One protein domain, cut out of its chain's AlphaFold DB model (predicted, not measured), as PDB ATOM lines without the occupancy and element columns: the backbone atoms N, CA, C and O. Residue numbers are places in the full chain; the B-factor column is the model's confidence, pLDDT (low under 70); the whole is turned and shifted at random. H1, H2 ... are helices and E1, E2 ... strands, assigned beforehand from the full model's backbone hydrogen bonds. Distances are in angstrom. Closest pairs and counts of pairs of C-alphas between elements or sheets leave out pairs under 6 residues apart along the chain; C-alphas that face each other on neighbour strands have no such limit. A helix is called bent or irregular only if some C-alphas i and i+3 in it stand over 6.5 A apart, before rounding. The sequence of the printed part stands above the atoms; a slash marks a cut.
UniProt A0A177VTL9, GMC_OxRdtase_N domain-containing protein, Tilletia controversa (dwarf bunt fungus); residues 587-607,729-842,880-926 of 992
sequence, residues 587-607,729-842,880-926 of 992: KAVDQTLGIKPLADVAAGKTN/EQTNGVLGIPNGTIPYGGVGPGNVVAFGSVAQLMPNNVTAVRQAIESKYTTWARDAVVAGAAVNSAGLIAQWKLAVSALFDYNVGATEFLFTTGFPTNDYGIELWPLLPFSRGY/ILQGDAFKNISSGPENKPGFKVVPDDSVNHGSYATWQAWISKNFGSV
ATOM      1  N   LYS A 587     -87.843  51.283  -5.399       97.94
ATOM      2  CA  LYS A 587     -86.416  51.531  -5.623       97.94
ATOM      3  C   LYS A 587     -85.693  50.309  -6.197       97.94
ATOM      4  O   LYS A 587     -84.911  50.462  -7.132       97.94
ATOM      5  N   ALA A 588     -85.936  49.112  -5.665       98.19
ATOM      6  CA  ALA A 588     -85.314  47.883  -6.152       98.19
ATOM      7  C   ALA A 588     -85.744  47.553  -7.589       98.19
ATOM      8  O   ALA A 588     -84.911  47.146  -8.394       98.19
ATOM      9  N   VAL A 589     -87.015  47.770  -7.927       98.44
ATOM     10  CA  VAL A 589     -87.568  47.596  -9.277       98.44
ATOM     11  C   VAL A 589     -86.849  48.484 -10.300       98.44
ATOM     12  O   VAL A 589     -86.397  47.972 -11.327       98.44
ATOM     13  N   ASP A 590     -86.645  49.771 -10.001       97.94
ATOM     14  CA  ASP A 590     -85.864  50.649 -10.883       97.94
ATOM     15  C   ASP A 590     -84.386  50.217 -10.942       97.94
ATOM     16  O   ASP A 590     -83.846  49.948 -12.015       97.94
ATOM     17  N   GLN A 591     -83.732  50.057  -9.786       97.00
ATOM     18  CA  GLN A 591     -82.301  49.736  -9.717       97.00
ATOM     19  C   GLN A 591     -81.926  48.401 -10.375       97.00
ATOM     20  O   GLN A 591     -80.803  48.259 -10.854       97.00
ATOM     21  N   THR A 592     -82.828  47.414 -10.379       95.56
ATOM     22  CA  THR A 592     -82.529  46.065 -10.884       95.56
ATOM     23  C   THR A 592     -83.056  45.806 -12.292       95.56
ATOM     24  O   THR A 592     -82.414  45.040 -13.011       95.56
ATOM     25  N   LEU A 593     -84.171  46.424 -12.705       96.62
ATOM     26  CA  LEU A 593     -84.828  46.166 -13.999       96.62
ATOM     27  C   LEU A 593     -84.994  47.413 -14.884       96.62
ATOM     28  O   LEU A 593     -85.391  47.277 -16.040       96.62
ATOM     29  N   GLY A 594     -84.720  48.619 -14.379       97.44
ATOM     30  CA  GLY A 594     -84.935  49.875 -15.110       97.44
ATOM     31  C   GLY A 594     -86.413  50.221 -15.344       97.44
ATOM     32  O   GLY A 594     -86.729  51.010 -16.235       97.44
ATOM     33  N   ILE A 595     -87.327  49.613 -14.582       98.19
ATOM     34  CA  ILE A 595     -88.764  49.908 -14.623       98.19
ATOM     35  C   ILE A 595     -89.001  51.198 -13.830       98.19
ATOM     36  O   ILE A 595     -88.736  51.258 -12.629       98.19
ATOM     37  N   LYS A 596     -89.469  52.252 -14.508       97.19
ATOM     38  CA  LYS A 596     -89.597  53.596 -13.924       97.19
ATOM     39  C   LYS A 596     -90.933  53.816 -13.207       97.19
ATOM     40  O   LYS A 596     -91.930  53.212 -13.603       97.19
ATOM     41  N   PRO A 597     -90.985  54.699 -12.191       96.62
ATOM     42  CA  PRO A 597     -92.243  55.080 -11.564       96.62
ATOM     43  C   PRO A 597     -93.253  55.684 -12.548       96.62
ATOM     44  O   PRO A 597     -92.884  56.478 -13.415       96.62
ATOM     45  N   LEU A 598     -94.528  55.347 -12.369       95.31
ATOM     46  CA  LEU A 598     -95.672  56.016 -12.987       95.31
ATOM     47  C   LEU A 598     -96.457  56.752 -11.900       95.31
ATOM     48  O   LEU A 598     -96.545  56.284 -10.766       95.31
ATOM     49  N   ALA A 599     -97.061  57.886 -12.258       91.62
ATOM     50  CA  ALA A 599     -98.001  58.571 -11.372       91.62
ATOM     51  C   ALA A 599     -99.300  57.769 -11.188       91.62
ATOM     52  O   ALA A 599     -99.924  57.843 -10.140       91.62
ATOM     53  N   ASP A 600     -99.711  57.022 -12.213       95.00
ATOM     54  CA  ASP A 600    -100.971  56.292 -12.226       95.00
ATOM     55  C   ASP A 600    -100.915  55.173 -13.273       95.00
ATOM     56  O   ASP A 600    -100.565  55.420 -14.428       95.00
ATOM     57  N   VAL A 601    -101.259  53.949 -12.874       92.50
ATOM     58  CA  VAL A 601    -101.323  52.781 -13.767       92.50
ATOM     59  C   VAL A 601    -102.714  52.590 -14.393       92.50
ATOM     60  O   VAL A 601    -102.894  51.759 -15.276       92.50
ATOM     61  N   ALA A 602    -103.712  53.379 -13.983       93.25
ATOM     62  CA  ALA A 602    -104.994  53.486 -14.673       93.25
ATOM     63  C   ALA A 602    -104.924  54.390 -15.923       93.25
ATOM     64  O   ALA A 602    -105.841  54.365 -16.745       93.25
ATOM     65  N   ALA A 603    -103.838  55.154 -16.099       93.00
ATOM     66  CA  ALA A 603    -103.676  56.182 -17.130       93.00
ATOM     67  C   ALA A 603    -103.290  55.667 -18.534       93.00
ATOM     68  O   ALA A 603    -102.644  56.378 -19.306       93.00
ATOM     69  N   GLY A 604    -103.653  54.426 -18.870       91.69
ATOM     70  CA  GLY A 604    -103.481  53.860 -20.214       91.69
ATOM     71  C   GLY A 604    -102.043  53.513 -20.615       91.69
ATOM     72  O   GLY A 604    -101.825  53.102 -21.752       91.69
ATOM     73  N   LYS A 605    -101.072  53.637 -19.703       94.12
ATOM     74  CA  LYS A 605     -99.703  53.140 -19.874       94.12
ATOM     75  C   LYS A 605     -99.345  52.231 -18.707       94.12
ATOM     76  O   LYS A 605     -99.317  52.675 -17.565       94.12
ATOM     77  N   THR A 606     -99.046  50.975 -19.012       94.75
ATOM     78  CA  THR A 606     -98.866  49.926 -17.998       94.75
ATOM     79  C   THR A 606     -97.417  49.777 -17.546       94.75
ATOM     80  O   THR A 606     -97.167  49.747 -16.346       94.75
ATOM     81  N   ASN A 607     -96.450  49.735 -18.473       97.94
ATOM     82  CA  ASN A 607     -95.030  49.529 -18.153       97.94
ATOM     83  C   ASN A 607     -94.472  50.626 -17.236       97.94
ATOM     84  O   ASN A 607     -94.316  51.785 -17.643       97.94
ATOM     85  N   GLU A 729    -105.999  32.278 -19.517       97.69
ATOM     86  CA  GLU A 729    -105.845  32.360 -18.059       97.69
ATOM     87  C   GLU A 729    -104.343  32.426 -17.740       97.69
ATOM     88  O   GLU A 729    -103.533  31.780 -18.407       97.69
ATOM     89  N   GLN A 730    -103.982  33.234 -16.746       98.56
ATOM     90  CA  GLN A 730    -102.600  33.579 -16.402       98.56
ATOM     91  C   GLN A 730    -102.025  32.643 -15.321       98.56
ATOM     92  O   GLN A 730    -102.759  31.978 -14.585       98.56
ATOM     93  N   THR A 731    -100.696  32.592 -15.198       98.00
ATOM     94  CA  THR A 731     -99.990  31.718 -14.244       98.00
ATOM     95  C   THR A 731     -99.291  32.512 -13.142       98.00
ATOM     96  O   THR A 731     -98.324  33.227 -13.384       98.00
ATOM     97  N   ASN A 732     -99.758  32.352 -11.902       96.94
ATOM     98  CA  ASN A 732     -99.180  32.983 -10.714       96.94
ATOM     99  C   ASN A 732     -97.969  32.181 -10.196       96.94
ATOM    100  O   ASN A 732     -98.020  30.954 -10.072       96.94
ATOM    101  N   GLY A 733     -96.892  32.882  -9.851       95.94
ATOM    102  CA  GLY A 733     -95.801  32.403  -9.005       95.94
ATOM    103  C   GLY A 733     -95.557  33.375  -7.851       95.94
ATOM    104  O   GLY A 733     -95.946  34.535  -7.931       95.94
ATOM    105  N   VAL A 734     -94.908  32.917  -6.777       95.88
ATOM    106  CA  VAL A 734     -94.631  33.754  -5.594       95.88
ATOM    107  C   VAL A 734     -93.230  33.499  -5.062       95.88
ATOM    108  O   VAL A 734     -92.901  32.356  -4.725       95.88
ATOM    109  N   LEU A 735     -92.448  34.569  -4.932       97.38
ATOM    110  CA  LEU A 735     -91.146  34.585  -4.264       97.38
ATOM    111  C   LEU A 735     -91.224  35.377  -2.949       97.38
ATOM    112  O   LEU A 735     -92.169  36.139  -2.743       97.38
ATOM    113  N   GLY A 736     -90.239  35.211  -2.059       96.75
ATOM    114  CA  GLY A 736     -90.181  35.966  -0.802       96.75
ATOM    115  C   GLY A 736     -88.826  35.981  -0.091       96.75
ATOM    116  O   GLY A 736     -87.983  35.105  -0.303       96.75
ATOM    117  N   ILE A 737     -88.644  37.006   0.749       96.62
ATOM    118  CA  ILE A 737     -87.498  37.240   1.646       96.62
ATOM    119  C   ILE A 737     -88.013  37.536   3.063       96.62
ATOM    120  O   ILE A 737     -88.988  38.279   3.204       96.62
ATOM    121  N   PRO A 738     -87.377  37.005   4.118       95.31
ATOM    122  CA  PRO A 738     -87.923  37.068   5.465       95.31
ATOM    123  C   PRO A 738     -87.945  38.494   6.030       95.31
ATOM    124  O   PRO A 738     -86.979  39.243   5.890       95.31
ATOM    125  N   ASN A 739     -89.022  38.885   6.717       90.25
ATOM    126  CA  ASN A 739     -89.090  40.224   7.322       90.25
ATOM    127  C   ASN A 739     -88.005  40.396   8.412       90.25
ATOM    128  O   ASN A 739     -87.827  39.539   9.281       90.25
ATOM    129  N   GLY A 740     -87.296  41.530   8.405       71.69
ATOM    130  CA  GLY A 740     -86.302  41.959   9.397       71.69
ATOM    131  C   GLY A 740     -86.835  42.318  10.788       71.69
ATOM    132  O   GLY A 740     -86.130  42.981  11.541       71.69
ATOM    133  N   THR A 741     -88.061  41.920  11.143       75.75
ATOM    134  CA  THR A 741     -88.848  42.392  12.310       75.75
ATOM    135  C   THR A 741     -89.298  43.859  12.246       75.75
ATOM    136  O   THR A 741     -89.782  44.405  13.238       75.75
ATOM    137  N   ILE A 742     -89.210  44.494  11.074       81.69
ATOM    138  CA  ILE A 742     -89.637  45.884  10.896       81.69
ATOM    139  C   ILE A 742     -91.176  45.963  10.875       81.69
ATOM    140  O   ILE A 742     -91.819  45.200  10.143       81.69
ATOM    141  N   PRO A 743     -91.794  46.883  11.645       84.19
ATOM    142  CA  PRO A 743     -93.223  47.157  11.548       84.19
ATOM    143  C   PRO A 743     -93.588  47.677  10.156       84.19
ATOM    144  O   PRO A 743     -92.986  48.623   9.660       84.19
ATOM    145  N   TYR A 744     -94.633  47.118   9.551       84.25
ATOM    146  CA  TYR A 744     -95.064  47.485   8.197       84.25
ATOM    147  C   TYR A 744     -95.659  48.897   8.050       84.25
ATOM    148  O   TYR A 744     -95.999  49.293   6.934       84.25
ATOM    149  N   GLY A 745     -95.838  49.632   9.153       82.06
ATOM    150  CA  GLY A 745     -96.507  50.937   9.154       82.06
ATOM    151  C   GLY A 745     -97.969  50.864   8.703       82.06
ATOM    152  O   GLY A 745     -98.435  51.726   7.976       82.06
ATOM    153  N   GLY A 746     -98.687  49.787   9.030       79.00
ATOM    154  CA  GLY A 746    -100.098  49.654   8.672       79.00
ATOM    155  C   GLY A 746    -100.544  48.218   8.444       79.00
ATOM    156  O   GLY A 746     -99.892  47.278   8.902       79.00
ATOM    157  N   VAL A 747    -101.672  48.064   7.741       76.75
ATOM    158  CA  VAL A 747    -102.277  46.763   7.368       76.75
ATOM    159  C   VAL A 747    -102.822  46.717   5.930       76.75
ATOM    160  O   VAL A 747    -103.636  45.854   5.585       76.75
ATOM    161  N   GLY A 748    -102.428  47.669   5.086       74.56
ATOM    162  CA  GLY A 748    -102.824  47.702   3.680       74.56
ATOM    163  C   GLY A 748    -104.317  47.929   3.424       74.56
ATOM    164  O   GLY A 748    -105.052  48.350   4.323       74.56
ATOM    165  N   PRO A 749    -104.819  47.606   2.218       77.75
ATOM    166  CA  PRO A 749    -104.478  46.427   1.403       77.75
ATOM    167  C   PRO A 749    -103.157  46.535   0.621       77.75
ATOM    168  O   PRO A 749    -102.455  47.537   0.695       77.75
ATOM    169  N   GLY A 750    -102.792  45.477  -0.111       82.38
ATOM    170  CA  GLY A 750    -101.731  45.557  -1.121       82.38
ATOM    171  C   GLY A 750    -102.107  46.570  -2.207       82.38
ATOM    172  O   GLY A 750    -103.237  46.552  -2.698       82.38
ATOM    173  N   ASN A 751    -101.179  47.476  -2.507       91.50
ATOM    174  CA  ASN A 751    -101.429  48.703  -3.268       91.50
ATOM    175  C   ASN A 751    -100.174  49.238  -3.993       91.50
ATOM    176  O   ASN A 751    -100.120  50.428  -4.282       91.50
ATOM    177  N   VAL A 752     -99.154  48.406  -4.256       96.06
ATOM    178  CA  VAL A 752     -98.007  48.769  -5.111       96.06
ATOM    179  C   VAL A 752     -97.660  47.616  -6.056       96.06
ATOM    180  O   VAL A 752     -97.601  46.457  -5.641       96.06
ATOM    181  N   VAL A 753     -97.481  47.935  -7.337       97.69
ATOM    182  CA  VAL A 753     -97.307  46.973  -8.435       97.69
ATOM    183  C   VAL A 753     -96.272  47.487  -9.426       97.69
ATOM    184  O   VAL A 753     -96.177  48.694  -9.650       97.69
ATOM    185  N   ALA A 754     -95.508  46.582 -10.032       98.56
ATOM    186  CA  ALA A 754     -94.661  46.888 -11.178       98.56
ATOM    187  C   ALA A 754     -95.043  46.031 -12.388       98.56
ATOM    188  O   ALA A 754     -95.278  44.836 -12.255       98.56
ATOM    189  N   PHE A 755     -95.040  46.630 -13.572       98.62
ATOM    190  CA  PHE A 755     -95.278  45.969 -14.848       98.62
ATOM    191  C   PHE A 755     -94.009  46.064 -15.696       98.62
ATOM    192  O   PHE A 755     -93.630  47.153 -16.126       98.62
ATOM    193  N   GLY A 756     -93.332  44.935 -15.919       98.00
ATOM    194  CA  GLY A 756     -92.099  44.879 -16.715       98.00
ATOM    195  C   GLY A 756     -92.354  44.371 -18.130       98.00
ATOM    196  O   GLY A 756     -93.026  43.355 -18.292       98.00
ATOM    197  N   SER A 757     -91.816  45.034 -19.157       98.31
ATOM    198  CA  SER A 757     -91.899  44.576 -20.553       98.31
ATOM    199  C   SER A 757     -90.887  43.477 -20.877       98.31
ATOM    200  O   SER A 757     -89.903  43.268 -20.162       98.31
ATOM    201  N   VAL A 758     -91.070  42.809 -22.022       98.00
ATOM    202  CA  VAL A 758     -90.126  41.788 -22.513       98.00
ATOM    203  C   VAL A 758     -88.698  42.342 -22.620       98.00
ATOM    204  O   VAL A 758     -87.747  41.628 -22.311       98.00
ATOM    205  N   ALA A 759     -88.531  43.620 -22.976       97.06
ATOM    206  CA  ALA A 759     -87.219  44.259 -23.068       97.06
ATOM    207  C   ALA A 759     -86.504  44.405 -21.710       97.06
ATOM    208  O   ALA A 759     -85.284  44.281 -21.653       97.06
ATOM    209  N   GLN A 760     -87.236  44.609 -20.611       97.50
ATOM    210  CA  GLN A 760     -86.662  44.684 -19.257       97.50
ATOM    211  C   GLN A 760     -86.412  43.285 -18.658       97.50
ATOM    212  O   GLN A 760     -85.478  43.092 -17.876       97.50
ATOM    213  N   LEU A 761     -87.220  42.292 -19.046       96.81
ATOM    214  CA  LEU A 761     -87.140  40.914 -18.540       96.81
ATOM    215  C   LEU A 761     -86.139  40.033 -19.307       96.81
ATOM    216  O   LEU A 761     -85.541  39.131 -18.723       96.81
ATOM    217  N   MET A 762     -85.951  40.282 -20.608       94.31
ATOM    218  CA  MET A 762     -85.124  39.479 -21.523       94.31
ATOM    219  C   MET A 762     -84.215  40.360 -22.417       94.31
ATOM    220  O   MET A 762     -84.173  40.152 -23.634       94.31
ATOM    221  N   PRO A 763     -83.463  41.333 -21.852       88.19
ATOM    222  CA  PRO A 763     -82.829  42.428 -22.604       88.19
ATOM    223  C   PRO A 763     -81.884  41.973 -23.721       88.19
ATOM    224  O   PRO A 763     -81.869  42.562 -24.797       88.19
ATOM    225  N   ASN A 764     -81.135  40.890 -23.505       87.50
ATOM    226  CA  ASN A 764     -80.125  40.428 -24.462       87.50
ATOM    227  C   ASN A 764     -80.718  39.698 -25.684       87.50
ATOM    228  O   ASN A 764     -80.001  39.471 -26.654       87.50
ATOM    229  N   ASN A 765     -82.005  39.320 -25.649       87.19
ATOM    230  CA  ASN A 765     -82.598  38.389 -26.615       87.19
ATOM    231  C   ASN A 765     -83.853  38.923 -27.335       87.19
ATOM    232  O   ASN A 765     -84.447  38.174 -28.105       87.19
ATOM    233  N   VAL A 766     -84.279  40.176 -27.117       93.19
ATOM    234  CA  VAL A 766     -85.601  40.701 -27.547       93.19
ATOM    235  C   VAL A 766     -85.949  40.377 -29.010       93.19
ATOM    236  O   VAL A 766     -86.989  39.775 -29.278       93.19
ATOM    237  N   THR A 767     -85.059  40.696 -29.957       95.00
ATOM    238  CA  THR A 767     -85.263  40.416 -31.391       95.00
ATOM    239  C   THR A 767     -85.334  38.917 -31.690       95.00
ATOM    240  O   THR A 767     -86.191  38.482 -32.457       95.00
ATOM    241  N   ALA A 768     -84.474  38.111 -31.059       95.56
ATOM    242  CA  ALA A 768     -84.443  36.663 -31.251       95.56
ATOM    243  C   ALA A 768     -85.699  35.979 -30.678       95.56
ATOM    244  O   ALA A 768     -86.241  35.071 -31.302       95.56
ATOM    245  N   VAL A 769     -86.205  36.449 -29.531       95.88
ATOM    246  CA  VAL A 769     -87.463  35.978 -28.925       95.88
ATOM    247  C   VAL A 769     -88.647  36.296 -29.839       95.88
ATOM    248  O   VAL A 769     -89.450  35.406 -30.119       95.88
ATOM    249  N   ARG A 770     -88.731  37.525 -30.372       97.75
ATOM    250  CA  ARG A 770     -89.770  37.901 -31.345       97.75
ATOM    251  C   ARG A 770     -89.739  37.001 -32.580       97.75
ATOM    252  O   ARG A 770     -90.761  36.420 -32.935       97.75
ATOM    253  N   GLN A 771     -88.568  36.839 -33.199       97.75
ATOM    254  CA  GLN A 771     -88.394  35.982 -34.377       97.75
ATOM    255  C   GLN A 771     -88.750  34.517 -34.078       97.75
ATOM    256  O   GLN A 771     -89.397  33.859 -34.896       97.75
ATOM    257  N   ALA A 772     -88.393  34.007 -32.894       96.69
ATOM    258  CA  ALA A 772     -88.771  32.667 -32.461       96.69
ATOM    259  C   ALA A 772     -90.300  32.510 -32.382       96.69
ATOM    260  O   ALA A 772     -90.825  31.560 -32.961       96.69
ATOM    261  N   ILE A 773     -91.016  33.453 -31.761       97.94
ATOM    262  CA  ILE A 773     -92.490  33.468 -31.692       97.94
ATOM    263  C   ILE A 773     -93.106  33.524 -33.099       97.94
ATOM    264  O   ILE A 773     -93.908  32.661 -33.468       97.94
ATOM    265  N   GLU A 774     -92.701  34.504 -33.909       98.25
ATOM    266  CA  GLU A 774     -93.266  34.746 -35.241       98.25
ATOM    267  C   GLU A 774     -93.045  33.553 -36.189       98.25
ATOM    268  O   GLU A 774     -93.946  33.190 -36.949       98.25
ATOM    269  N   SER A 775     -91.903  32.862 -36.080       98.31
ATOM    270  CA  SER A 775     -91.603  31.644 -36.853       98.31
ATOM    271  C   SER A 775     -92.481  30.432 -36.498       98.31
ATOM    272  O   SER A 775     -92.544  29.471 -37.270       98.31
ATOM    273  N   LYS A 776     -93.148  30.436 -35.333       98.38
ATOM    274  CA  LYS A 776     -93.914  29.287 -34.815       98.38
ATOM    275  C   LYS A 776     -95.428  29.457 -34.858       98.38
ATOM    276  O   LYS A 776     -96.122  28.448 -34.712       98.38
ATOM    277  N   TYR A 777     -95.934  30.660 -35.144       98.19
ATOM    278  CA  TYR A 777     -97.365  30.975 -35.276       98.19
ATOM    279  C   TYR A 777     -98.190  29.871 -35.956       98.19
ATOM    280  O   TYR A 777     -99.150  29.371 -35.375       98.19
ATOM    281  N   THR A 778     -97.812  29.442 -37.163       98.12
ATOM    282  CA  THR A 778     -98.573  28.442 -37.935       98.12
ATOM    283  C   THR A 778     -98.655  27.082 -37.238       98.12
ATOM    284  O   THR A 778     -99.691  26.421 -37.312       98.12
ATOM    285  N   THR A 779     -97.589  26.658 -36.558       98.31
ATOM    286  CA  THR A 779     -97.548  25.366 -35.861       98.31
ATOM    287  C   THR A 779     -98.328  25.433 -34.558       98.31
ATOM    288  O   THR A 779     -99.291  24.688 -34.410       98.31
ATOM    289  N   TRP A 780     -98.025  26.395 -33.681       98.56
ATOM    290  CA  TRP A 780     -98.746  26.549 -32.415       98.56
ATOM    291  C   TRP A 780    -100.251  26.770 -32.623       98.56
ATOM    292  O   TRP A 780    -101.065  26.225 -31.878       98.56
ATOM    293  N   ALA A 781    -100.645  27.524 -33.657       98.62
ATOM    294  CA  ALA A 781    -102.056  27.749 -33.955       98.62
ATOM    295  C   ALA A 781    -102.748  26.473 -34.454       98.62
ATOM    296  O   ALA A 781    -103.885  26.207 -34.069       98.62
ATOM    297  N   ARG A 782    -102.065  25.652 -35.268       98.44
ATOM    298  CA  ARG A 782    -102.568  24.328 -35.669       98.44
ATOM    299  C   ARG A 782    -102.766  23.431 -34.448       98.44
ATOM    300  O   ARG A 782    -103.829  22.834 -34.315       98.44
ATOM    301  N   ASP A 783    -101.792  23.383 -33.544       98.44
ATOM    302  CA  ASP A 783    -101.831  22.525 -32.354       98.44
ATOM    303  C   ASP A 783    -102.953  22.940 -31.381       98.44
ATOM    304  O   ASP A 783    -103.610  22.089 -30.777       98.44
ATOM    305  N   ALA A 784    -103.227  24.245 -31.263       98.44
ATOM    306  CA  ALA A 784    -104.366  24.768 -30.509       98.44
ATOM    307  C   ALA A 784    -105.720  24.407 -31.153       98.44
ATOM    308  O   ALA A 784    -106.641  24.001 -30.443       98.44
ATOM    309  N   VAL A 785    -105.841  24.501 -32.484       98.38
ATOM    310  CA  VAL A 785    -107.067  24.131 -33.221       98.38
ATOM    311  C   VAL A 785    -107.341  22.627 -33.144       98.38
ATOM    312  O   VAL A 785    -108.459  22.227 -32.831       98.38
ATOM    313  N   VAL A 786    -106.322  21.783 -33.347       97.94
ATOM    314  CA  VAL A 786    -106.430  20.315 -33.216       97.94
ATOM    315  C   VAL A 786    -106.884  19.911 -31.808       97.94
ATOM    316  O   VAL A 786    -107.638  18.954 -31.649       97.94
ATOM    317  N   ALA A 787    -106.483  20.667 -30.785       97.25
ATOM    318  CA  ALA A 787    -106.907  20.458 -29.405       97.25
ATOM    319  C   ALA A 787    -108.299  21.025 -29.055       97.25
ATOM    320  O   ALA A 787    -108.693  20.951 -27.890       97.25
ATOM    321  N   GLY A 788    -109.022  21.629 -30.006       96.38
ATOM    322  CA  GLY A 788    -110.309  22.295 -29.763       96.38
ATOM    323  C   GLY A 788    -110.211  23.616 -28.989       96.38
ATOM    324  O   GLY A 788    -111.231  24.174 -28.600       96.38
ATOM    325  N   ALA A 789    -109.002  24.136 -28.767       97.75
ATOM    326  CA  ALA A 789    -108.770  25.357 -27.999       97.75
ATOM    327  C   ALA A 789    -108.904  26.648 -28.826       97.75
ATOM    328  O   ALA A 789    -108.922  27.743 -28.271       97.75
ATOM    329  N   ALA A 790    -109.006  26.540 -30.151       97.38
ATOM    330  CA  ALA A 790    -109.307  27.646 -31.054       97.38
ATOM    331  C   ALA A 790    -110.097  27.136 -32.265       97.38
ATOM    332  O   ALA A 790    -109.961  25.980 -32.658       97.38
ATOM    333  N   VAL A 791    -110.911  28.001 -32.877       96.75
ATOM    334  CA  VAL A 791    -111.767  27.619 -34.017       96.75
ATOM    335  C   VAL A 791    -110.968  27.457 -35.308       96.75
ATOM    336  O   VAL A 791    -111.213  26.535 -36.079       96.75
ATOM    337  N   ASN A 792    -110.027  28.366 -35.569       97.00
ATOM    338  CA  ASN A 792    -109.151  28.310 -36.734       97.00
ATOM    339  C   ASN A 792    -107.835  29.056 -36.480       97.00
ATOM    340  O   ASN A 792    -107.754  29.937 -35.620       97.00
ATOM    341  N   SER A 793    -106.806  28.718 -37.259       98.06
ATOM    342  CA  SER A 793    -105.472  29.289 -37.080       98.06
ATOM    343  C   SER A 793    -105.400  30.774 -37.439       98.06
ATOM    344  O   SER A 793    -104.616  31.494 -36.834       98.06
ATOM    345  N   ALA A 794    -106.206  31.253 -38.394       96.88
ATOM    346  CA  ALA A 794    -106.142  32.639 -38.859       96.88
ATOM    347  C   ALA A 794    -106.559  33.635 -37.762       96.88
ATOM    348  O   ALA A 794    -105.832  34.591 -37.501       96.88
ATOM    349  N   GLY A 795    -107.676  33.373 -37.073       96.44
ATOM    350  CA  GLY A 795    -108.145  34.193 -35.952       96.44
ATOM    351  C   GLY A 795    -107.186  34.188 -34.759       96.44
ATOM    352  O   GLY A 795    -106.933  35.234 -34.163       96.44
ATOM    353  N   LEU A 796    -106.586  33.035 -34.444       98.00
ATOM    354  CA  LEU A 796    -105.603  32.933 -33.362       98.00
ATOM    355  C   LEU A 796    -104.286  33.653 -33.702       98.00
ATOM    356  O   LEU A 796    -103.754  34.391 -32.876       98.00
ATOM    357  N   ILE A 797    -103.793  33.521 -34.937       98.69
ATOM    358  CA  ILE A 797    -102.604  34.251 -35.405       98.69
ATOM    359  C   ILE A 797    -102.861  35.766 -35.432       98.69
ATOM    360  O   ILE A 797    -101.948  36.533 -35.127       98.69
ATOM    361  N   ALA A 798    -104.080  36.218 -35.747       98.38
ATOM    362  CA  ALA A 798    -104.440  37.633 -35.665       98.38
ATOM    363  C   ALA A 798    -104.318  38.171 -34.225       98.38
ATOM    364  O   ALA A 798    -103.645  39.179 -34.017       98.38
ATOM    365  N   GLN A 799    -104.865  37.458 -33.229       98.50
ATOM    366  CA  GLN A 799    -104.698  37.811 -31.811       98.50
ATOM    367  C   GLN A 799    -103.218  37.837 -31.396       98.50
ATOM    368  O   GLN A 799    -102.763  38.797 -30.778       98.50
ATOM    369  N   TRP A 800    -102.438  36.812 -31.758       98.69
ATOM    370  CA  TRP A 800    -101.020  36.750 -31.395       98.69
ATOM    371  C   TRP A 800    -100.177  37.850 -32.041       98.69
ATOM    372  O   TRP A 800     -99.290  38.377 -31.379       98.69
ATOM    373  N   LYS A 801    -100.470  38.265 -33.280       98.69
ATOM    374  CA  LYS A 801     -99.799  39.418 -33.900       98.69
ATOM    375  C   LYS A 801    -100.071  40.722 -33.146       98.69
ATOM    376  O   LYS A 801     -99.153  41.521 -32.976       98.69
ATOM    377  N   LEU A 802    -101.298  40.927 -32.663       98.69
ATOM    378  CA  LEU A 802    -101.648  42.087 -31.838       98.69
ATOM    379  C   LEU A 802    -100.953  42.037 -30.463       98.69
ATOM    380  O   LEU A 802    -100.421  43.053 -30.018       98.69
ATOM    381  N   ALA A 803    -100.875  40.856 -29.835       98.44
ATOM    382  CA  ALA A 803    -100.150  40.652 -28.577       98.44
ATOM    383  C   ALA A 803     -98.631  40.859 -28.728       98.44
ATOM    384  O   ALA A 803     -98.027  41.560 -27.922       98.44
ATOM    385  N   VAL A 804     -98.008  40.322 -29.786       98.62
ATOM    386  CA  VAL A 804     -96.593  40.586 -30.103       98.62
ATOM    387  C   VAL A 804     -96.363  42.069 -30.373       98.62
ATOM    388  O   VAL A 804     -95.384  42.619 -29.883       98.62
ATOM    389  N   SER A 805     -97.270  42.752 -31.075       98.50
ATOM    390  CA  SER A 805     -97.124  44.194 -31.284       98.50
ATOM    391  C   SER A 805     -97.139  44.959 -29.952       98.50
ATOM    392  O   SER A 805     -96.216  45.722 -29.679       98.50
ATOM    393  N   ALA A 806     -98.097  44.679 -29.061       98.56
ATOM    394  CA  ALA A 806     -98.134  45.273 -27.719       98.56
ATOM    395  C   ALA A 806     -96.837  45.014 -26.916       98.56
ATOM    396  O   ALA A 806     -96.219  45.951 -26.406       98.56
ATOM    397  N   LEU A 807     -96.381  43.758 -26.861       98.25
ATOM    398  CA  LEU A 807     -95.202  43.343 -26.089       98.25
ATOM    399  C   LEU A 807     -93.870  43.895 -26.629       98.25
ATOM    400  O   LEU A 807     -92.992  44.228 -25.832       98.25
ATOM    401  N   PHE A 808     -93.699  43.956 -27.956       97.81
ATOM    402  CA  PHE A 808     -92.400  44.205 -28.602       97.81
ATOM    403  C   PHE A 808     -92.296  45.546 -29.341       97.81
ATOM    404  O   PHE A 808     -91.192  46.079 -29.421       97.81
ATOM    405  N   ASP A 809     -93.392  46.100 -29.871       97.31
ATOM    406  CA  ASP A 809     -93.382  47.423 -30.522       97.31
ATOM    407  C   ASP A 809     -93.672  48.535 -29.497       97.31
ATOM    408  O   ASP A 809     -92.996  49.563 -29.477       97.31
ATOM    409  N   TYR A 810     -94.652  48.313 -28.613       97.75
ATOM    410  CA  TYR A 810     -95.138  49.323 -27.660       97.75
ATOM    411  C   TYR A 810     -94.591  49.162 -26.233       97.75
ATOM    412  O   TYR A 810     -94.796  50.039 -25.397       97.75
ATOM    413  N   ASN A 811     -93.841  48.087 -25.957       96.69
ATOM    414  CA  ASN A 811     -93.259  47.786 -24.642       96.69
ATOM    415  C   ASN A 811     -94.288  47.755 -23.495       96.69
ATOM    416  O   ASN A 811     -93.967  48.160 -22.376       96.69
ATOM    417  N   VAL A 812     -95.497  47.257 -23.767       98.12
ATOM    418  CA  VAL A 812     -96.545  46.998 -22.764       98.12
ATOM    419  C   VAL A 812     -96.024  46.057 -21.664       98.12
ATOM    420  O   VAL A 812     -95.078  45.290 -21.884       98.12
ATOM    421  N   GLY A 813     -96.611  46.130 -20.464       97.75
ATOM    422  CA  GLY A 813     -96.287  45.227 -19.359       97.75
ATOM    423  C   GLY A 813     -96.422  43.754 -19.763       97.75
ATOM    424  O   GLY A 813     -97.511  43.260 -20.000       97.75
ATOM    425  N   ALA A 814     -95.318  43.016 -19.828       98.38
ATOM    426  CA  ALA A 814     -95.345  41.585 -20.136       98.38
ATOM    427  C   ALA A 814     -95.683  40.742 -18.899       98.38
ATOM    428  O   ALA A 814     -96.303  39.683 -19.018       98.38
ATOM    429  N   THR A 815     -95.290  41.235 -17.724       98.75
ATOM    430  CA  THR A 815     -95.461  40.579 -16.427       98.75
ATOM    431  C   THR A 815     -95.838  41.593 -15.366       98.75
ATOM    432  O   THR A 815     -95.206  42.647 -15.263       98.75
ATOM    433  N   GLU A 816     -96.809  41.227 -14.538       98.69
ATOM    434  CA  GLU A 816     -97.135  41.926 -13.302       98.69
ATOM    435  C   GLU A 816     -96.282  41.401 -12.145       98.69
ATOM    436  O   GLU A 816     -96.095  40.192 -12.006       98.69
ATOM    437  N   PHE A 817     -95.789  42.310 -11.310       98.69
ATOM    438  CA  PHE A 817     -95.098  42.055 -10.053       98.69
ATOM    439  C   PHE A 817     -95.861  42.774  -8.938       98.69
ATOM    440  O   PHE A 817     -95.614  43.950  -8.653       98.69
ATOM    441  N   LEU A 818     -96.810  42.077  -8.319       97.56
ATOM    442  CA  LEU A 818     -97.570  42.581  -7.184       97.56
ATOM    443  C   LEU A 818     -96.751  42.374  -5.904       97.56
ATOM    444  O   LEU A 818     -96.464  41.241  -5.508       97.56
ATOM    445  N   PHE A 819     -96.372  43.467  -5.243       97.25
ATOM    446  CA  PHE A 819     -95.600  43.390  -4.005       97.25
ATOM    447  C   PHE A 819     -96.504  43.097  -2.807       97.25
ATOM    448  O   PHE A 819     -97.444  43.843  -2.512       97.25
ATOM    449  N   THR A 820     -96.186  42.035  -2.072       92.62
ATOM    450  CA  THR A 820     -96.953  41.594  -0.907       92.62
ATOM    451  C   THR A 820     -96.211  41.836   0.399       92.62
ATOM    452  O   THR A 820     -95.031  41.535   0.554       92.62
ATOM    453  N   THR A 821     -96.940  42.368   1.378       89.81
ATOM    454  CA  THR A 821     -96.456  42.616   2.739       89.81
ATOM    455  C   THR A 821     -97.171  41.664   3.694       89.81
ATOM    456  O   THR A 821     -98.399  41.650   3.748       89.81
ATOM    457  N   GLY A 822     -96.415  40.836   4.419       86.81
ATOM    458  CA  GLY A 822     -96.945  39.766   5.270       86.81
ATOM    459  C   GLY A 822     -97.220  38.442   4.542       86.81
ATOM    460  O   GLY A 822     -97.742  37.503   5.148       86.81
ATOM    461  N   PHE A 823     -96.862  38.336   3.261       87.12
ATOM    462  CA  PHE A 823     -96.996  37.129   2.447       87.12
ATOM    463  C   PHE A 823     -95.761  36.987   1.539       87.12
ATOM    464  O   PHE A 823     -95.385  37.984   0.920       87.12
ATOM    465  N   PRO A 824     -95.144  35.791   1.422       84.25
ATOM    466  CA  PRO A 824     -95.508  34.531   2.088       84.25
ATOM    467  C   PRO A 824     -95.332  34.598   3.618       84.25
ATOM    468  O   PRO A 824     -94.401  35.208   4.095       84.25
ATOM    469  N   THR A 825     -96.240  34.010   4.399       82.69
ATOM    470  CA  THR A 825     -96.088  33.752   5.855       82.69
ATOM    471  C   THR A 825     -95.327  34.815   6.687       82.69
ATOM    472  O   THR A 825     -94.294  34.517   7.275       82.69
ATOM    473  N   ASN A 826     -95.872  36.032   6.814       83.25
ATOM    474  CA  ASN A 826     -95.271  37.166   7.547       83.25
ATOM    475  C   ASN A 826     -93.978  37.760   6.943       83.25
ATOM    476  O   ASN A 826     -93.284  38.504   7.636       83.25
ATOM    477  N   ASP A 827     -93.695  37.501   5.669       91.50
ATOM    478  CA  ASP A 827     -92.513  38.003   4.963       91.50
ATOM    479  C   ASP A 827     -92.848  39.104   3.940       91.50
ATOM    480  O   ASP A 827     -94.012  39.477   3.748       91.50
ATOM    481  N   TYR A 828     -91.819  39.624   3.266       94.69
ATOM    482  CA  TYR A 828     -91.988  40.395   2.036       94.69
ATOM    483  C   TYR A 828     -91.988  39.446   0.843       94.69
ATOM    484  O   TYR A 828     -91.149  38.544   0.761       94.69
ATOM    485  N   GLY A 829     -92.899  39.659  -0.098       95.56
ATOM    486  CA  GLY A 829     -93.036  38.809  -1.269       95.56
ATOM    487  C   GLY A 829     -93.299  39.582  -2.547       95.56
ATOM    488  O   GLY A 829     -93.653  40.760  -2.541       95.56
ATOM    489  N   ILE A 830     -93.114  38.877  -3.654       98.25
ATOM    490  CA  ILE A 830     -93.574  39.305  -4.969       98.25
ATOM    491  C   ILE A 830     -94.410  38.163  -5.514       98.25
ATOM    492  O   ILE A 830     -93.897  37.059  -5.728       98.25
ATOM    493  N   GLU A 831     -95.688  38.436  -5.738       97.25
ATOM    494  CA  GLU A 831     -96.493  37.625  -6.634       97.25
ATOM    495  C   GLU A 831     -96.251  38.094  -8.065       97.25
ATOM    496  O   GLU A 831     -96.144  39.293  -8.321       97.25
ATOM    497  N   LEU A 832     -96.129  37.150  -8.992       98.00
ATOM    498  CA  LEU A 832     -95.812  37.448 -10.380       98.00
ATOM    499  C   LEU A 832     -96.613  36.595 -11.350       98.00
ATOM    500  O   LEU A 832     -96.771  35.388 -11.141       98.00
ATOM    501  N   TRP A 833     -97.068  37.208 -12.439       98.31
ATOM    502  CA  TRP A 833     -97.708  36.504 -13.546       98.31
ATOM    503  C   TRP A 833     -97.431  37.182 -14.894       98.31
ATOM    504  O   TRP A 833     -97.615  38.394 -15.023       98.31
ATOM    505  N   PRO A 834     -97.020  36.416 -15.922       98.62
ATOM    506  CA  PRO A 834     -97.102  36.836 -17.314       98.62
ATOM    507  C   PRO A 834     -98.546  37.183 -17.687       98.62
ATOM    508  O   PRO A 834     -99.471  36.423 -17.395       98.62
ATOM    509  N   LEU A 835     -98.737  38.329 -18.336       98.50
ATOM    510  CA  LEU A 835    -100.061  38.921 -18.542       98.50
ATOM    511  C   LEU A 835    -100.738  38.455 -19.828       98.50
ATOM    512  O   LEU A 835    -101.943  38.214 -19.823       98.50
ATOM    513  N   LEU A 836     -99.969  38.283 -20.905       98.25
ATOM    514  CA  LEU A 836    -100.472  37.992 -22.251       98.25
ATOM    515  C   LEU A 836    -100.105  36.560 -22.700       98.25
ATOM    516  O   LEU A 836     -99.222  36.397 -23.546       98.25
ATOM    517  N   PRO A 837    -100.745  35.507 -22.149       97.94
ATOM    518  CA  PRO A 837    -100.429  34.126 -22.498       97.94
ATOM    519  C   PRO A 837    -100.757  33.828 -23.965       97.94
ATOM    520  O   PRO A 837    -101.819  34.192 -24.486       97.94
ATOM    521  N   PHE A 838     -99.864  33.099 -24.626       98.50
ATOM    522  CA  PHE A 838    -100.065  32.588 -25.978       98.50
ATOM    523  C   PHE A 838    -100.842  31.277 -25.960       98.50
ATOM    524  O   PHE A 838    -101.620  31.031 -26.884       98.50
ATOM    525  N   SER A 839    -100.709  30.469 -24.901       98.62
ATOM    526  CA  SER A 839    -101.558  29.299 -24.674       98.62
ATOM    527  C   SER A 839    -103.037  29.653 -24.834       98.62
ATOM    528  O   SER A 839    -103.508  30.729 -24.451       98.62
ATOM    529  N   ARG A 840    -103.779  28.718 -25.425       98.56
ATOM    530  CA  ARG A 840    -105.238  28.743 -25.494       98.56
ATOM    531  C   ARG A 840    -105.775  27.443 -24.949       98.56
ATOM    532  O   ARG A 840    -105.246  26.371 -25.260       98.56
ATOM    533  N   GLY A 841    -106.837  27.567 -24.172       98.56
ATOM    534  CA  GLY A 841    -107.582  26.481 -23.569       98.56
ATOM    535  C   GLY A 841    -109.015  26.372 -24.079       98.56
ATOM    536  O   GLY A 841    -109.411  27.028 -25.043       98.56
ATOM    537  N   TYR A 842    -109.811  25.585 -23.362       98.62
ATOM    538  CA  TYR A 842    -111.255  25.500 -23.554       98.62
ATOM    539  C   TYR A 842    -112.011  25.233 -22.241       98.62
ATOM    540  O   TYR A 842    -111.437  24.759 -21.254       98.62
ATOM    541  N   ILE A 880     -85.091  41.683  -7.937       97.75
ATOM    542  CA  ILE A 880     -85.733  42.734  -7.126       97.75
ATOM    543  C   ILE A 880     -85.534  42.448  -5.630       97.75
ATOM    544  O   ILE A 880     -85.075  43.318  -4.896       97.75
ATOM    545  N   LEU A 881     -85.825  41.223  -5.180       96.88
ATOM    546  CA  LEU A 881     -85.727  40.821  -3.771       96.88
ATOM    547  C   LEU A 881     -84.280  40.748  -3.240       96.88
ATOM    548  O   LEU A 881     -84.061  40.930  -2.044       96.88
ATOM    549  N   GLN A 882     -83.291  40.519  -4.109       94.31
ATOM    550  CA  GLN A 882     -81.861  40.636  -3.783       94.31
ATOM    551  C   GLN A 882     -81.345  42.090  -3.800       94.31
ATOM    552  O   GLN A 882     -80.205  42.337  -3.401       94.31
ATOM    553  N   GLY A 883     -82.147  43.048  -4.277       94.69
ATOM    554  CA  GLY A 883     -81.735  44.433  -4.490       94.69
ATOM    555  C   GLY A 883     -81.335  45.168  -3.207       94.69
ATOM    556  O   GLY A 883     -81.892  44.951  -2.131       94.69
ATOM    557  N   ASP A 884     -80.397  46.111  -3.338       95.31
ATOM    558  CA  ASP A 884     -79.803  46.858  -2.219       95.31
ATOM    559  C   ASP A 884     -80.822  47.536  -1.295       95.31
ATOM    560  O   ASP A 884     -80.578  47.667  -0.096       95.31
ATOM    561  N   ALA A 885     -81.980  47.934  -1.827       95.50
ATOM    562  CA  ALA A 885     -83.053  48.543  -1.051       95.50
ATOM    563  C   ALA A 885     -83.642  47.613   0.033       95.50
ATOM    564  O   ALA A 885     -84.143  48.111   1.040       95.50
ATOM    565  N   PHE A 886     -83.541  46.286  -0.124       95.44
ATOM    566  CA  PHE A 886     -84.031  45.314   0.860       95.44
ATOM    567  C   PHE A 886     -83.007  44.944   1.947       95.44
ATOM    568  O   PHE A 886     -83.404  44.432   2.997       95.44
ATOM    569  N   LYS A 887     -81.709  45.240   1.754       90.75
ATOM    570  CA  LYS A 887     -80.610  44.816   2.654       90.75
ATOM    571  C   LYS A 887     -80.787  45.235   4.117       90.75
ATOM    572  O   LYS A 887     -80.375  44.501   5.005       90.75
ATOM    573  N   ASN A 888     -81.405  46.391   4.356       89.50
ATOM    574  CA  ASN A 888     -81.600  46.944   5.702       89.50
ATOM    575  C   ASN A 888     -82.981  46.628   6.303       89.50
ATOM    576  O   ASN A 888     -83.253  47.065   7.419       89.50
ATOM    577  N   ILE A 889     -83.862  45.927   5.574       92.56
ATOM    578  CA  ILE A 889     -85.236  45.640   6.023       92.56
ATOM    579  C   ILE A 889     -85.596  44.148   6.044       92.56
ATOM    580  O   ILE A 889     -86.511  43.765   6.765       92.56
ATOM    581  N   SER A 890     -84.874  43.300   5.308       94.81
ATOM    582  CA  SER A 890     -84.981  41.835   5.381       94.81
ATOM    583  C   SER A 890     -84.079  41.258   6.482       94.81
ATOM    584  O   SER A 890     -82.986  41.769   6.718       94.81
ATOM    585  N   SER A 891     -84.488  40.160   7.128       93.88
ATOM    586  CA  SER A 891     -83.636  39.407   8.073       93.88
ATOM    587  C   SER A 891     -82.712  38.393   7.389       93.88
ATOM    588  O   SER A 891     -81.908  37.747   8.063       93.88
ATOM    589  N   GLY A 892     -82.808  38.215   6.067       93.25
ATOM    590  CA  GLY A 892     -82.054  37.174   5.377       93.25
ATOM    591  C   GLY A 892     -82.284  37.068   3.864       93.25
ATOM    592  O   GLY A 892     -82.946  37.916   3.263       93.25
ATOM    593  N   PRO A 893     -81.704  36.027   3.236       93.81
ATOM    594  CA  PRO A 893     -81.839  35.750   1.806       93.81
ATOM    595  C   PRO A 893     -83.244  35.267   1.418       93.81
ATOM    596  O   PRO A 893     -84.061  34.940   2.277       93.81
ATOM    597  N   GLU A 894     -83.487  35.138   0.106       95.69
ATOM    598  CA  GLU A 894     -84.691  34.506  -0.446       95.69
ATOM    599  C   GLU A 894     -84.985  33.163   0.240       95.69
ATOM    600  O   GLU A 894     -84.155  32.246   0.243       95.69
ATOM    601  N   ASN A 895     -86.185  33.048   0.807       94.50
ATOM    602  CA  ASN A 895     -86.670  31.843   1.477       94.50
ATOM    603  C   ASN A 895     -87.725  31.087   0.649       94.50
ATOM    604  O   ASN A 895     -88.048  29.942   0.969       94.50
ATOM    605  N   LYS A 896     -88.219  31.692  -0.441       95.44
ATOM    606  CA  LYS A 896     -89.178  31.096  -1.372       95.44
ATOM    607  C   LYS A 896     -88.848  31.485  -2.825       95.44
ATOM    608  O   LYS A 896     -88.884  32.676  -3.121       95.44
ATOM    609  N   PRO A 897     -88.569  30.519  -3.726       95.94
ATOM    610  CA  PRO A 897     -88.288  29.105  -3.440       95.94
ATOM    611  C   PRO A 897     -87.041  28.883  -2.570       95.94
ATOM    612  O   PRO A 897     -86.912  27.828  -1.950       95.94
ATOM    613  N   GLY A 898     -86.140  29.863  -2.528       95.31
ATOM    614  CA  GLY A 898     -84.871  29.806  -1.828       95.31
ATOM    615  C   GLY A 898     -83.799  29.023  -2.588       95.31
ATOM    616  O   GLY A 898     -84.063  28.104  -3.372       95.31
ATOM    617  N   PHE A 899     -82.542  29.361  -2.303       96.38
ATOM    618  CA  PHE A 899     -81.374  28.880  -3.052       96.38
ATOM    619  C   PHE A 899     -81.068  27.378  -2.911       96.38
ATOM    620  O   PHE A 899     -80.224  26.851  -3.627       96.38
ATOM    621  N   LYS A 900     -81.759  26.656  -2.017       95.62
ATOM    622  CA  LYS A 900     -81.686  25.183  -1.948       95.62
ATOM    623  C   LYS A 900     -82.565  24.490  -2.993       95.62
ATOM    624  O   LYS A 900     -82.279  23.357  -3.360       95.62
ATOM    625  N   VAL A 901     -83.650  25.138  -3.419       96.19
ATOM    626  CA  VAL A 901     -84.639  24.575  -4.353       96.19
ATOM    627  C   VAL A 901     -84.355  25.043  -5.775       96.19
ATOM    628  O   VAL A 901     -84.404  24.243  -6.706       96.19
ATOM    629  N   VAL A 902     -84.007  26.323  -5.930       97.19
ATOM    630  CA  VAL A 902     -83.501  26.889  -7.183       97.19
ATOM    631  C   VAL A 902     -82.170  27.580  -6.874       97.19
ATOM    632  O   VAL A 902     -82.188  28.743  -6.453       97.19
ATOM    633  N   PRO A 903     -81.029  26.871  -7.013       96.50
ATOM    634  CA  PRO A 903     -79.696  27.436  -6.821       96.50
ATOM    635  C   PRO A 903     -79.499  28.702  -7.642       96.50
ATOM    636  O   PRO A 903     -80.020  28.799  -8.753       96.50
ATOM    637  N   ASP A 904     -78.773  29.671  -7.089       93.94
ATOM    638  CA  ASP A 904     -78.440  30.891  -7.815       93.94
ATOM    639  C   ASP A 904     -77.144  30.716  -8.603       93.94
ATOM    640  O   ASP A 904     -76.169  30.152  -8.106       93.94
ATOM    641  N   ASP A 905     -77.135  31.250  -9.818       89.19
ATOM    642  CA  ASP A 905     -75.922  31.540 -10.569       89.19
ATOM    643  C   ASP A 905     -75.911  33.045 -10.855       89.19
ATOM    644  O   ASP A 905     -76.941  33.613 -11.212       89.19
ATOM    645  N   SER A 906     -74.769  33.709 -10.675       76.44
ATOM    646  CA  SER A 906     -74.669  35.180 -10.698       76.44
ATOM    647  C   SER A 906     -74.929  35.827 -12.066       76.44
ATOM    648  O   SER A 906     -74.877  37.048 -12.179       76.44
ATOM    649  N   VAL A 907     -75.188  35.024 -13.103       79.44
ATOM    650  CA  VAL A 907     -75.417  35.471 -14.483       79.44
ATOM    651  C   VAL A 907     -76.902  35.393 -14.850       79.44
ATOM    652  O   VAL A 907     -77.446  36.329 -15.429       79.44
ATOM    653  N   ASN A 908     -77.574  34.288 -14.510       83.31
ATOM    654  CA  ASN A 908     -78.964  34.014 -14.886       83.31
ATOM    655  C   ASN A 908     -79.925  33.992 -13.689       83.31
ATOM    656  O   ASN A 908     -81.127  33.820 -13.894       83.31
ATOM    657  N   HIS A 909     -79.421  34.125 -12.461       93.88
ATOM    658  CA  HIS A 909     -80.169  33.958 -11.213       93.88
ATOM    659  C   HIS A 909     -80.937  32.625 -11.142       93.88
ATOM    660  O   HIS A 909     -82.121  32.561 -10.794       93.88
ATOM    661  N   GLY A 910     -80.260  31.543 -11.537       95.69
ATOM    662  CA  GLY A 910     -80.752  30.171 -11.521       95.69
ATOM    663  C   GLY A 910     -81.019  29.610 -12.917       95.69
ATOM    664  O   GLY A 910     -81.509  30.297 -13.824       95.69
ATOM    665  N   SER A 911     -80.720  28.321 -13.096       96.12
ATOM    666  CA  SER A 911     -80.832  27.641 -14.389       96.12
ATOM    667  C   SER A 911     -82.285  27.527 -14.865       96.12
ATOM    668  O   SER A 911     -83.212  27.392 -14.067       96.12
ATOM    669  N   TYR A 912     -82.494  27.523 -16.186       96.56
ATOM    670  CA  TYR A 912     -83.839  27.394 -16.759       96.56
ATOM    671  C   TYR A 912     -84.533  26.103 -16.293       96.56
ATOM    672  O   TYR A 912     -85.683  26.144 -15.871       96.56
ATOM    673  N   ALA A 913     -83.819  24.973 -16.288       97.38
ATOM    674  CA  ALA A 913     -84.376  23.678 -15.900       97.38
ATOM    675  C   ALA A 913     -84.839  23.630 -14.429       97.38
ATOM    676  O   ALA A 913     -85.886  23.052 -14.135       97.38
ATOM    677  N   THR A 914     -84.099  24.256 -13.505       97.19
ATOM    678  CA  THR A 914     -84.492  24.298 -12.082       97.19
ATOM    679  C   THR A 914     -85.686  25.224 -11.851       97.19
ATOM    680  O   THR A 914     -86.628  24.830 -11.159       97.19
ATOM    681  N   TRP A 915     -85.719  26.390 -12.509       98.12
ATOM    682  CA  TRP A 915     -86.899  27.256 -12.517       98.12
ATOM    683  C   TRP A 915     -88.122  26.557 -13.120       98.12
ATOM    684  O   TRP A 915     -89.159  26.498 -12.465       98.12
ATOM    685  N   GLN A 916     -88.011  25.965 -14.313       98.31
ATOM    686  CA  GLN A 916     -89.105  25.264 -14.995       98.31
ATOM    687  C   GLN A 916     -89.674  24.121 -14.139       98.31
ATOM    688  O   GLN A 916     -90.896  23.984 -14.025       98.31
ATOM    689  N   ALA A 917     -88.814  23.314 -13.507       97.81
ATOM    690  CA  ALA A 917     -89.233  22.222 -12.631       97.81
ATOM    691  C   ALA A 917     -89.971  22.728 -11.379       97.81
ATOM    692  O   ALA A 917     -91.000  22.163 -10.992       97.81
ATOM    693  N   TRP A 918     -89.489  23.812 -10.761       97.56
ATOM    694  CA  TRP A 918     -90.172  24.428  -9.626       97.56
ATOM    695  C   TRP A 918     -91.505  25.071 -10.034       97.56
ATOM    696  O   TRP A 918     -92.525  24.790  -9.398       97.56
ATOM    697  N   ILE A 919     -91.525  25.864 -11.109       98.19
ATOM    698  CA  ILE A 919     -92.719  26.529 -11.648       98.19
ATOM    699  C   ILE A 919     -93.794  25.491 -11.950       98.19
ATOM    700  O   ILE A 919     -94.876  25.568 -11.377       98.19
ATOM    701  N   SER A 920     -93.488  24.474 -12.763       96.00
ATOM    702  CA  SER A 920     -94.460  23.463 -13.219       96.00
ATOM    703  C   SER A 920     -95.185  22.770 -12.061       96.00
ATOM    704  O   SER A 920     -96.381  22.485 -12.139       96.00
ATOM    705  N   LYS A 921     -94.480  22.552 -10.944       94.88
ATOM    706  CA  LYS A 921     -95.054  22.008  -9.711       94.88
ATOM    707  C   LYS A 921     -95.868  23.050  -8.931       94.88
ATOM    708  O   LYS A 921     -96.987  22.750  -8.513       94.88
ATOM    709  N   ASN A 922     -95.339  24.259  -8.745       95.00
ATOM    710  CA  ASN A 922     -95.830  25.208  -7.740       95.00
ATOM    711  C   ASN A 922     -96.733  26.336  -8.268       95.00
ATOM    712  O   ASN A 922     -97.399  26.958  -7.453       95.00
ATOM    713  N   PHE A 923     -96.825  26.585  -9.579       96.75
ATOM    714  CA  PHE A 923     -97.632  27.697 -10.107       96.75
ATOM    715  C   PHE A 923     -99.118  27.617  -9.708       96.75
ATOM    716  O   PHE A 923     -99.679  26.520  -9.595       96.75
ATOM    717  N   GLY A 924     -99.757  28.769  -9.525       94.56
ATOM    718  CA  GLY A 924    -101.199  28.922  -9.331       94.56
ATOM    719  C   GLY A 924    -101.906  29.449 -10.585       94.56
ATOM    720  O   GLY A 924    -101.271  29.934 -11.517       94.56
ATOM    721  N   SER A 925    -103.235  29.374 -10.588       94.94
ATOM    722  CA  SER A 925    -104.084  30.210 -11.450       94.94
ATOM    723  C   SER A 925    -104.162  31.605 -10.826       94.94
ATOM    724  O   SER A 925    -104.280  31.704  -9.603       94.94
ATOM    725  N   VAL A 926    -104.115  32.665 -11.634       95.88
ATOM    726  CA  VAL A 926    -104.399  34.036 -11.161       95.88
ATOM    727  C   VAL A 926    -105.897  34.207 -10.862       95.88
ATOM    728  O   VAL A 926    -106.262  34.956  -9.955       95.88
TER     729      VAL A 926
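This is residues 587 to 607, 729 to 842 and 880 to 926 of the 992 residues of the protein "GMC_OxRdtase_N domain-containing protein" of Tilletia controversa (dwarf bunt fungus) (UniProt A0A177VTL9). A strongly twisted sheet of four strands has bent helix H3 and helix H4, folded back on it, beyond one end of its strands; H1 and H5 sit by its opposite edges, E2 and E1. The printed part has 182 residues with five named helices and four named strands, ordered H1 E1 E2 H2 H3 H4 E3 E4 H5, holding under half of the residues: mixed, helices and strands. The antiparallel sheet runs E1 E4 E3 E2. The whole is compact, radius of gyration of the C-alphas 18.2 A, spanning 55 by 38 by 32 A.

Start at E4, residues 828 to 834: it forms a hairpin with E3, residues 815 to 821, N 818 and O 831 being 2.9 A apart. E1, residues 731 to 737, is E4's other neighbour (N 733 to O 832, 2.8 A); E2, residues 752 to 756, is E3's (N 817 to O 754, 2.7 A). H1, residues 587 to 593, and H5, residues 912 to 922, only graze the sheet; C-alphas Val 589 and Ala 754 of E2 are closest at 7.4 A, Ile 919 and Gly 733 of E1 at 7.1 A. H3, residues 766 to 786, one helix by its hydrogen bonds, is bent: C-alphas 775 and 778 are 7.7 A apart, and arms H3a and H3b stand at a steep tilt of 54 degrees. H4, residues 793 to 809, touches H3b with residues 793 to 797 alone, closest C-alphas Ala 781 and Ser 793, 4.9 A, at a steep tilt of 49 degrees, opposite ways. H2, residues 758 to 761, only just touches H4, with 3 pairs of C-alphas within 8 A, closest Val 758 and Leu 807, 6.4 A. Every O i to N i+4 pair is within hydrogen-bond range in H1, H3a, H3b and H4, and 6 of 7 in H5; H2 is too short for one.

Find C-alpha 587 at (-86.416, 51.531, -5.623), where H1 begins. E1 runs 21.0 A from C-alpha 731 at (-99.990, 31.718, -14.244); H4 runs 22.8 A. H5 ends at C-alpha 922, (-95.830, 25.208, -7.740).

The farthest C-alphas, Thr 741 and Asn 792, are 54.9 A apart. Residues 608 to 728 and 843 to 879 are cut out, with C-alpha gaps of 20.3 A and 34.9 A. The link E1 to E2 is long. Mean pLDDT of the printed part is 94.7; no printed residue is under 70.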